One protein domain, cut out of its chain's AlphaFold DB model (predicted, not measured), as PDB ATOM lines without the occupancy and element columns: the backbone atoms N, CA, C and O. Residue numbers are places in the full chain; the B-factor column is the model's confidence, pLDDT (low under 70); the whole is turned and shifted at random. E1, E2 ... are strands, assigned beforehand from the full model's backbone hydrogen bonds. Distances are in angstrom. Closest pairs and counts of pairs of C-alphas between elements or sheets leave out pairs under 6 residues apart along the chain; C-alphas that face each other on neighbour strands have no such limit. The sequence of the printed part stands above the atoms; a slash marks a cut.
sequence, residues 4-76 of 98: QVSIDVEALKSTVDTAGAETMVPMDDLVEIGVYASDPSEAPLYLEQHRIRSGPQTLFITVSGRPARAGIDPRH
ATOM      1  N   GLN A   4     150.532 210.804 133.764       94.19
ATOM      2  CA  GLN A   4     150.559 210.128 135.053       94.19
ATOM      3  C   GLN A   4     149.286 209.309 135.200       94.19
ATOM      4  O   GLN A   4     148.188 209.815 134.981       94.19
ATOM      5  N   VAL A   5     149.458 208.051 135.568       92.81
ATOM      6  CA  VAL A   5     148.393 207.116 135.895       92.81
ATOM      7  C   VAL A   5     148.430 206.887 137.396       92.81
ATOM      8  O   VAL A   5     149.465 206.483 137.926       92.81
ATOM      9  N   SER A   6     147.310 207.151 138.062       91.06
ATOM     10  CA  SER A   6     147.080 206.758 139.453       91.06
ATOM     11  C   SER A   6     146.312 205.442 139.479       91.06
ATOM     12  O   SER A   6     145.264 205.338 138.842       91.06
ATOM     13  N   ILE A   7     146.827 204.447 140.197       87.94
ATOM     14  CA  ILE A   7     146.162 203.155 140.398       87.94
ATOM     15  C   ILE A   7     145.965 202.970 141.895       87.94
ATOM     16  O   ILE A   7     146.939 202.798 142.629       87.94
ATOM     17  N   ASP A   8     144.711 203.003 142.326       85.00
ATOM     18  CA  ASP A   8     144.342 202.671 143.695       85.00
ATOM     19  C   ASP A   8     144.202 201.155 143.826       85.00
ATOM     20  O   ASP A   8     143.585 200.492 142.990       85.00
ATOM     21  N   VAL A   9     144.828 200.608 144.861       85.94
ATOM     22  CA  VAL A   9     144.934 199.176 145.129       85.94
ATOM     23  C   VAL A   9     144.453 198.924 146.544       85.94
ATOM     24  O   VAL A   9     144.935 199.571 147.468       85.94
ATOM     25  N   GLU A  10     143.584 197.941 146.733       86.12
ATOM     26  CA  GLU A  10     143.310 197.358 148.043       86.12
ATOM     27  C   GLU A  10     143.683 195.879 147.985       86.12
ATOM     28  O   GLU A  10     143.057 195.106 147.267       86.12
ATOM     29  N   ALA A  11     144.755 195.492 148.684       87.06
ATOM     30  CA  ALA A  11     145.287 194.136 148.589       87.06
ATOM     31  C   ALA A  11     145.017 193.316 149.853       87.06
ATOM     32  O   ALA A  11     145.357 193.709 150.976       87.06
ATOM     33  N   LEU A  12     144.473 192.119 149.642       84.12
ATOM     34  CA  LEU A  12     144.204 191.108 150.655       84.12
ATOM     35  C   LEU A  12     144.833 189.786 150.207       84.12
ATOM     36  O   LEU A  12     144.820 189.452 149.027       84.12
ATOM     37  N   LYS A  13     145.404 189.036 151.153       84.19
ATOM     38  CA  LYS A  13     145.996 187.723 150.888       84.19
ATOM     39  C   LYS A  13     145.510 186.729 151.924       84.19
ATOM     40  O   LYS A  13     145.578 186.994 153.126       84.19
ATOM     41  N   SER A  14     145.073 185.571 151.456       86.19
ATOM     42  CA  SER A  14     144.721 184.443 152.303       86.19
ATOM     43  C   SER A  14     145.439 183.175 151.850       86.19
ATOM     44  O   SER A  14     145.926 183.060 150.723       86.19
ATOM     45  N   THR A  15     145.565 182.226 152.769       85.38
ATOM     46  CA  THR A  15     146.057 180.875 152.497       85.38
ATOM     47  C   THR A  15     145.018 179.874 152.954       85.38
ATOM     48  O   THR A  15     144.416 180.066 154.010       85.38
ATOM     49  N   VAL A  16     144.854 178.792 152.201       87.81
ATOM     50  CA  VAL A  16     143.959 177.688 152.553       87.81
ATOM     51  C   VAL A  16     144.802 176.493 152.978       87.81
ATOM     52  O   VAL A  16     145.748 176.120 152.280       87.81
ATOM     53  N   ASP A  17     144.492 175.911 154.132       86.44
ATOM     54  CA  ASP A  17     145.167 174.703 154.602       86.44
ATOM     55  C   ASP A  17     144.603 173.421 153.956       86.44
ATOM     56  O   ASP A  17     143.659 173.436 153.166       86.44
ATOM     57  N   THR A  18     145.176 172.264 154.296       90.00
ATOM     58  CA  THR A  18     144.742 170.968 153.747       90.00
ATOM     59  C   THR A  18     143.326 170.555 154.159       90.00
ATOM     60  O   THR A  18     142.765 169.647 153.551       90.00
ATOM     61  N   ALA A  19     142.763 171.170 155.202       91.94
ATOM     62  CA  ALA A  19     141.400 170.938 155.665       91.94
ATOM     63  C   ALA A  19     140.391 171.920 155.036       91.94
ATOM     64  O   ALA A  19     139.190 171.787 155.273       91.94
ATOM     65  N   GLY A  20     140.859 172.872 154.220       88.62
ATOM     66  CA  GLY A  20     140.029 173.887 153.579       88.62
ATOM     67  C   GLY A  20     139.801 175.136 154.432       88.62
ATOM     68  O   GLY A  20     138.954 175.950 154.074       88.62
ATOM     69  N   ALA A  21     140.515 175.305 155.550       90.31
ATOM     70  CA  ALA A  21     140.393 176.500 156.375       90.31
ATOM     71  C   ALA A  21     141.189 177.660 155.765       90.31
ATOM     72  O   ALA A  21     142.392 177.549 155.521       90.31
ATOM     73  N   GLU A  22     140.511 178.784 155.540       89.06
ATOM     74  CA  GLU A  22     141.108 180.015 155.029       89.06
ATOM     75  C   GLU A  22     141.655 180.876 156.175       89.06
ATOM     76  O   GLU A  22     140.986 181.104 157.183       89.06
ATOM     77  N   THR A  23     142.887 181.365 156.029       88.38
ATOM     78  CA  THR A  23     143.538 182.262 156.991       88.38
ATOM     79  C   THR A  23     144.110 183.476 156.279       88.38
ATOM     80  O   THR A  23     144.879 183.335 155.329       88.38
ATOM     81  N   MET A  24     143.774 184.670 156.770       89.06
ATOM     82  CA  MET A  24     144.363 185.924 156.302       89.06
ATOM     83  C   MET A  24     145.840 186.007 156.686       89.06
ATOM     84  O   MET A  24     146.203 185.797 157.844       89.06
ATOM     85  N   VAL A  25     146.685 186.363 155.721       89.44
ATOM     86  CA  VAL A  25     148.128 186.536 155.915       89.44
ATOM     87  C   VAL A  25     148.588 187.891 155.371       89.44
ATOM     88  O   VAL A  25     147.948 188.450 154.480       89.44
ATOM     89  N   PRO A  26     149.707 188.445 155.872       90.69
ATOM     90  CA  PRO A  26     150.279 189.653 155.293       90.69
ATOM     91  C   PRO A  26     150.644 189.464 153.813       90.69
ATOM     92  O   PRO A  26     151.281 188.479 153.434       90.69
ATOM     93  N   MET A  27     150.269 190.439 152.991       89.81
ATOM     94  CA  MET A  27     150.714 190.604 151.611       89.81
ATOM     95  C   MET A  27     151.996 191.439 151.618       89.81
ATOM     96  O   MET A  27     152.040 192.509 152.231       89.81
ATOM     97  N   ASP A  28     153.030 190.943 150.943       92.31
ATOM     98  CA  ASP A  28     154.273 191.666 150.668       92.31
ATOM     99  C   ASP A  28     154.966 190.997 149.470       92.31
ATOM    100  O   ASP A  28     156.003 190.345 149.599       92.31
ATOM    101  N   ASP A  29     154.335 191.099 148.302       90.06
ATOM    102  CA  ASP A  29     154.705 190.345 147.099       90.06
ATOM    103  C   ASP A  29     155.019 191.282 145.929       90.06
ATOM    104  O   ASP A  29     154.634 192.450 145.923       90.06
ATOM    105  N   LEU A  30     155.750 190.771 144.936       91.56
ATOM    106  CA  LEU A  30     155.925 191.455 143.657       91.56
ATOM    107  C   LEU A  30     154.767 191.097 142.728       91.56
ATOM    108  O   LEU A  30     154.536 189.922 142.453       91.56
ATOM    109  N   VAL A  31     154.081 192.116 142.222       89.00
ATOM    110  CA  VAL A  31     152.921 191.983 141.341       89.00
ATOM    111  C   VAL A  31     153.159 192.798 140.081       89.00
ATOM    112  O   VAL A  31     153.611 193.938 140.149       89.00
ATOM    113  N   GLU A  32     152.897 192.209 138.920       91.25
ATOM    114  CA  GLU A  32     153.042 192.897 137.638       91.25
ATOM    115  C   GLU A  32     151.932 193.938 137.468       91.25
ATOM    116  O   GLU A  32     150.763 193.641 137.682       91.25
ATOM    117  N   ILE A  33     152.293 195.154 137.072       90.88
ATOM    118  CA  ILE A  33     151.365 196.249 136.808       90.88
ATOM    119  C   ILE A  33     151.455 196.604 135.333       90.88
ATOM    120  O   ILE A  33     152.548 196.845 134.816       90.88
ATOM    121  N   GLY A  34     150.307 196.641 134.661       92.06
ATOM    122  CA  GLY A  34     150.204 196.949 133.239       92.06
ATOM    123  C   GLY A  34     149.476 198.265 132.989       92.06
ATOM    124  O   GLY A  34     148.433 198.525 133.587       92.06
ATOM    125  N   VAL A  35     149.987 199.074 132.059       93.50
ATOM    126  CA  VAL A  35     149.285 200.239 131.495       93.50
ATOM    127  C   VAL A  35     149.231 200.076 129.981       93.50
ATOM    128  O   VAL A  35     150.241 199.786 129.345       93.50
ATOM    129  N   TYR A  36     148.059 200.283 129.389       92.81
ATOM    130  CA  TYR A  36     147.772 199.980 127.989       92.81
ATOM    131  C   TYR A  36     147.141 201.176 127.279       92.81
ATOM    132  O   TYR A  36     146.352 201.925 127.867       92.81
ATOM    133  N   ALA A  37     147.450 201.313 125.992       93.31
ATOM    134  CA  ALA A  37     146.736 202.200 125.083       93.31
ATOM    135  C   ALA A  37     145.335 201.645 124.747       93.31
ATOM    136  O   ALA A  37     144.927 200.572 125.209       93.31
ATOM    137  N   SER A  38     144.563 202.403 123.965       91.12
ATOM    138  CA  SER A  38     143.221 201.995 123.530       91.12
ATOM    139  C   SER A  38     143.242 200.876 122.492       91.12
ATOM    140  O   SER A  38     142.320 200.064 122.476       91.12
ATOM    141  N   ASP A  39     144.266 200.835 121.634       91.25
ATOM    142  CA  ASP A  39     144.441 199.776 120.644       91.25
ATOM    143  C   ASP A  39     145.068 198.537 121.315       91.25
ATOM    144  O   ASP A  39     146.189 198.613 121.819       91.25
ATOM    145  N   PRO A  40     144.370 197.387 121.363       83.25
ATOM    146  CA  PRO A  40     144.898 196.166 121.968       83.25
ATOM    147  C   PRO A  40     146.009 195.490 121.146       83.25
ATOM    148  O   PRO A  40     146.610 194.541 121.643       83.25
ATOM    149  N   SER A  41     146.260 195.920 119.906       89.69
ATOM    150  CA  SER A  41     147.373 195.425 119.085       89.69
ATOM    151  C   SER A  41     148.709 196.101 119.410       89.69
ATOM    152  O   SER A  41     149.766 195.568 119.062       89.69
ATOM    153  N   GLU A  42     148.680 197.243 120.102       90.00
ATOM    154  CA  GLU A  42     149.878 197.929 120.572       90.00
ATOM    155  C   GLU A  42     150.493 197.221 121.787       90.00
ATOM    156  O   GLU A  42     149.807 196.620 122.619       90.00
ATOM    157  N   ALA A  43     151.817 197.328 121.914       92.69
ATOM    158  CA  ALA A  43     152.503 196.889 123.120       92.69
ATOM    159  C   ALA A  43     152.035 197.712 124.341       92.69
ATOM    160  O   ALA A  43     151.639 198.873 124.189       92.69
ATOM    161  N   PRO A  44     152.106 197.153 125.563       93.50
ATOM    162  CA  PRO A  44     151.811 197.908 126.774       93.50
ATOM    163  C   PRO A  44     152.669 199.177 126.853       93.50
ATOM    164  O   PRO A  44     153.860 199.155 126.548       93.50
ATOM    165  N   LEU A  45     152.071 200.272 127.321       94.81
ATOM    166  CA  LEU A  45     152.786 201.509 127.639       94.81
ATOM    167  C   LEU A  45     153.682 201.340 128.871       94.81
ATOM    168  O   LEU A  45     154.642 202.087 129.046       94.81
ATOM    169  N   TYR A  46     153.335 200.384 129.733       95.31
ATOM    170  CA  TYR A  46     154.081 200.008 130.925       95.31
ATOM    171  C   TYR A  46     153.782 198.553 131.280       95.31
ATOM    172  O   TYR A  46     152.621 198.137 131.201       95.31
ATOM    173  N   LEU A  47     154.805 197.798 131.681       94.56
ATOM    174  CA  LEU A  47     154.651 196.447 132.215       94.56
ATOM    175  C   LEU A  47     155.838 196.099 133.122       94.56
ATOM    176  O   LEU A  47     156.884 195.677 132.635       94.56
ATOM    177  N   GLU A  48     155.693 196.291 134.432       94.56
ATOM    178  CA  GLU A  48     156.766 196.024 135.402       94.56
ATOM    179  C   GLU A  48     156.214 195.513 136.736       94.56
ATOM    180  O   GLU A  48     155.040 195.697 137.055       94.56
ATOM    181  N   GLN A  49     157.069 194.877 137.538       93.19
ATOM    182  CA  GLN A  49     156.711 194.381 138.864       93.19
ATOM    183  C   GLN A  49     156.822 195.472 139.933       93.19
ATOM    184  O   GLN A  49     157.858 196.119 140.071       93.19
ATOM    185  N   HIS A  50     155.781 195.601 140.753       94.19
ATOM    186  CA  HIS A  50     155.719 196.484 141.916       94.19
ATOM    187  C   HIS A  50     155.531 195.678 143.191       94.19
ATOM    188  O   HIS A  50     154.855 194.651 143.197       94.19
ATOM    189  N   ARG A  51     156.104 196.156 144.297       93.56
ATOM    190  CA  ARG A  51     155.848 195.575 145.618       93.56
ATOM    191  C   ARG A  51     154.459 196.008 146.093       93.56
ATOM    192  O   ARG A  51     154.214 197.204 146.237       93.56
ATOM    193  N   ILE A  52     153.580 195.051 146.370       92.12
ATOM    194  CA  ILE A  52     152.229 195.285 146.889       92.12
ATOM    195  C   ILE A  52     152.146 194.800 148.330       92.12
ATOM    196  O   ILE A  52     152.617 193.707 148.654       92.12
ATOM    197  N   ARG A  53     151.562 195.632 149.192       93.38
ATOM    198  CA  ARG A  53     151.433 195.392 150.630       93.38
ATOM    199  C   ARG A  53     149.961 195.272 151.000       93.38
ATOM    200  O   ARG A  53     149.109 195.755 150.267       93.38
ATOM    201  N   SER A  54     149.668 194.646 152.137       89.94
ATOM    202  CA  SER A  54     148.287 194.546 152.627       89.94
ATOM    203  C   SER A  54     147.633 195.916 152.801       89.94
ATOM    204  O   SER A  54     148.253 196.833 153.344       89.94
ATOM    205  N   GLY A  55     146.349 195.991 152.457       88.44
ATOM    206  CA  GLY A  55     145.515 197.174 152.639       88.44
ATOM    207  C   GLY A  55     145.558 198.152 151.458       88.44
ATOM    208  O   GLY A  55     146.028 197.795 150.374       88.44
ATOM    209  N   PRO A  56     145.023 199.370 151.655       88.38
ATOM    210  CA  PRO A  56     144.938 200.382 150.612       88.38
ATOM    211  C   PRO A  56     146.300 201.024 150.313       88.38
ATOM    212  O   PRO A  56     147.034 201.409 151.227       88.38
ATOM    213  N   GLN A  57     146.617 201.197 149.032       90.69
ATOM    214  CA  GLN A  57     147.798 201.910 148.545       90.69
ATOM    215  C   GLN A  57     147.557 202.495 147.146       90.69
ATOM    216  O   GLN A  57     146.753 201.976 146.380       90.69
ATOM    217  N   THR A  58     148.301 203.541 146.789       90.75
ATOM    218  CA  THR A  58     148.231 204.160 145.458       90.75
ATOM    219  C   THR A  58     149.575 204.035 144.751       90.75
ATOM    220  O   THR A  58     150.620 204.370 145.315       90.75
ATOM    221  N   LEU A  59     149.550 203.568 143.504       90.56
ATOM    222  CA  LEU A  59     150.707 203.525 142.614       90.56
ATOM    223  C   LEU A  59     150.616 204.661 141.594       90.56
ATOM    224  O   LEU A  59     149.576 204.854 140.965       90.56
ATOM    225  N   PHE A  60     151.722 205.375 141.392       93.94
ATOM    226  CA  PHE A  60     151.834 206.419 140.374       93.94
ATOM    227  C   PHE A  60     152.789 205.972 139.274       93.94
ATOM    228  O   PHE A  60     153.983 205.794 139.515       93.94
ATOM    229  N   ILE A  61     152.274 205.827 138.056       94.44
ATOM    230  CA  ILE A  61     153.040 205.355 136.901       94.44
ATOM    231  C   ILE A  61     153.065 206.453 135.850       94.44
ATOM    232  O   ILE A  61     152.025 206.990 135.477       94.44
ATOM    233  N   THR A  62     154.255 206.795 135.365       95.06
ATOM    234  CA  THR A  62     154.408 207.771 134.282       95.06
ATOM    235  C   THR A  62     154.653 207.041 132.970       95.06
ATOM    236  O   THR A  62     155.589 206.255 132.871       95.06
ATOM    237  N   VAL A  63     153.835 207.321 131.956       95.25
ATOM    238  CA  VAL A  63     153.939 206.716 130.620       95.25
ATOM    239  C   VAL A  63     154.075 207.777 129.531       95.25
ATOM    240  O   VAL A  63     153.608 208.906 129.677       95.25
ATOM    241  N   SER A  64     154.721 207.430 128.417       92.19
ATOM    242  CA  SER A  64     154.966 208.346 127.291       92.19
ATOM    243  C   SER A  64     153.829 208.404 126.262       92.19
ATOM    244  O   SER A  64     153.858 209.253 125.372       92.19
ATOM    245  N   GLY A  65     152.843 207.509 126.362       91.44
ATOM    246  CA  GLY A  65     151.666 207.441 125.492       91.44
ATOM    247  C   GLY A  65     150.374 207.703 126.261       91.44
ATOM    248  O   GLY A  65     150.367 207.651 127.487       91.44
ATOM    249  N   ARG A  66     149.277 207.988 125.547       93.31
ATOM    250  CA  ARG A  66     147.965 208.199 126.172       93.31
ATOM    251  C   ARG A  66     147.438 206.869 126.727       93.31
ATOM    252  O   ARG A  66     147.121 205.986 125.928       93.31
ATOM    253  N   PRO A  67     147.306 206.719 128.052       94.25
ATOM    254  CA  PRO A  67     146.790 205.495 128.631       94.25
ATOM    255  C   PRO A  67     145.271 205.431 128.454       94.25
ATOM    256  O   PRO A  67     144.578 206.446 128.530       94.25
ATOM    257  N   ALA A  68     144.755 204.231 128.218       91.69
ATOM    258  CA  ALA A  68     143.321 203.959 128.159       91.69
ATOM    259  C   ALA A  68     142.877 202.998 129.263       91.69
ATOM    260  O   ALA A  68     141.747 203.085 129.737       91.69
ATOM    261  N   ARG A  69     143.759 202.077 129.665       90.56
ATOM    262  CA  ARG A  69     143.492 201.049 130.670       90.56
ATOM    263  C   ARG A  69     144.731 200.825 131.525       90.56
ATOM    264  O   ARG A  69     145.838 200.846 130.991       90.56
ATOM    265  N   ALA A  70     144.558 200.557 132.811       89.75
ATOM    266  CA  ALA A  70     145.628 200.040 133.656       89.75
ATOM    267  C   ALA A  70     145.095 198.993 134.620       89.75
ATOM    268  O   ALA A  70     143.909 199.005 134.943       89.75
ATOM    269  N   GLY A  71     145.970 198.096 135.052       83.31
ATOM    270  CA  GLY A  71     145.572 197.003 135.910       83.31
ATOM    271  C   GLY A  71     146.705 196.339 136.662       83.31
ATOM    272  O   GLY A  71     147.879 196.461 136.302       83.31
ATOM    273  N   ILE A  72     146.306 195.636 137.712       79.75
ATOM    274  CA  ILE A  72     147.173 194.868 138.597       79.75
ATOM    275  C   ILE A  72     147.042 193.413 138.205       79.75
ATOM    276  O   ILE A  72     145.934 192.910 138.028       79.75
ATOM    277  N   ASP A  73     148.184 192.755 138.070       73.38
ATOM    278  CA  ASP A  73     148.278 191.384 137.614       73.38
ATOM    279  C   ASP A  73     147.432 191.132 136.354       73.38
ATOM    280  O   ASP A  73     146.414 190.430 136.374       73.38
ATOM    281  N   PRO A  74     147.849 191.710 135.216       60.25
ATOM    282  CA  PRO A  74     147.102 191.616 133.965       60.25
ATOM    283  C   PRO A  74     146.995 190.181 133.419       60.25
ATOM    284  O   PRO A  74     146.357 189.962 132.389       60.25
ATOM    285  N   ARG A  75     147.628 189.203 134.081       60.50
ATOM    286  CA  ARG A  75     147.577 187.775 133.755       60.50
ATOM    287  C   ARG A  75     146.674 186.977 134.709       60.50
ATOM    288  O   ARG A  75     146.582 185.766 134.533       60.50
ATOM    289  N   HIS A  76     146.000 187.636 135.658       59.31
ATOM    290  CA  HIS A  76     145.061 187.043 136.622       59.31
ATOM    291  C   HIS A  76     145.646 185.872 137.445       59.31
ATOM    292  O   HIS A  76     145.004 184.837 137.622       59.31
TER     293      HIS A  76
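AT A GLANCE: This is residues 4 to 76 of the 98 residues of an uncharacterized protein of Gemmatimonadetes bacterium (UniProt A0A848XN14). Look for a small sandwich, two sheets face to face but set at an angle to each other, with the three strands E5, E4 and E7 on one side and the two strands E1 and E6 on the other. From one end of it the hairpin of E2 and E3 reaches away as an arm and adds to the length. The printed part has 73 residues with no named helix and seven named strands, E1 to E7 in order along the chain, and its class is all strand. The sheets run E5 - E4 - E7, E1 - E6 and E2 - E3, each antiparallel. The whole is loose, with a radius of gyration of the C-alphas of 14.9 A and spans of 47 by 23 by 15 A.

IN THESE COORDINATES: Find C-alpha 4 at (150.559, 210.128, 135.053); from there E1 runs through residues 4 to 11, 21.6 A long. After one residue it runs on into E2, residues 13 to 16, at 35 degrees. E3 follows at residues 22 to 25, then runs on into E4, residues 28 to 36, at 87 degrees. E4 begins at C-alpha 28, (154.273, 191.666, 150.668), and is 25.0 A long. E5 holds residues 46 to 53, 20.4 A, and bends by 54 degrees at residue 49. E6, residues 55 to 63, is 25.4 A long, and E7, residues 69 to 72, ends at C-alpha 72, (147.173, 194.868, 138.597).

HOW THE PARTS SIT: Start at E4, the inner strand. On its pairing with E5, a hairpin, find N 31 and O 50 2.8 A apart; towards E7, N 34 and O 71 are 2.9 A apart. In the other sheet E1 and E6 are antiparallel at 157 degrees, with N 5 and O 61 2.8 A apart. The parts of these two sheets that face each other are 8.7 A centre to centre, and their best planes are 35 degrees apart. Between them, the closest C-alphas of E1 and E7 are those of Ile 7 and Ala 70, 7.4 A apart. E4 and E6 are near each other. In the hairpin of E2 and E3, N 23 and O 15 are 2.8 A apart; E3 is apart from E1 and E4, among others.

THE WHOLE: The two C-alphas farthest apart, those of Ala 19 and Ser 64, are 48.9 A from each other. The printed part has no cut and no long link; E4 to E5, with 9 residues, is short, and the others are tight. Mean pLDDT of the printed part is 88.9, and residues 74 to 76 are under 70.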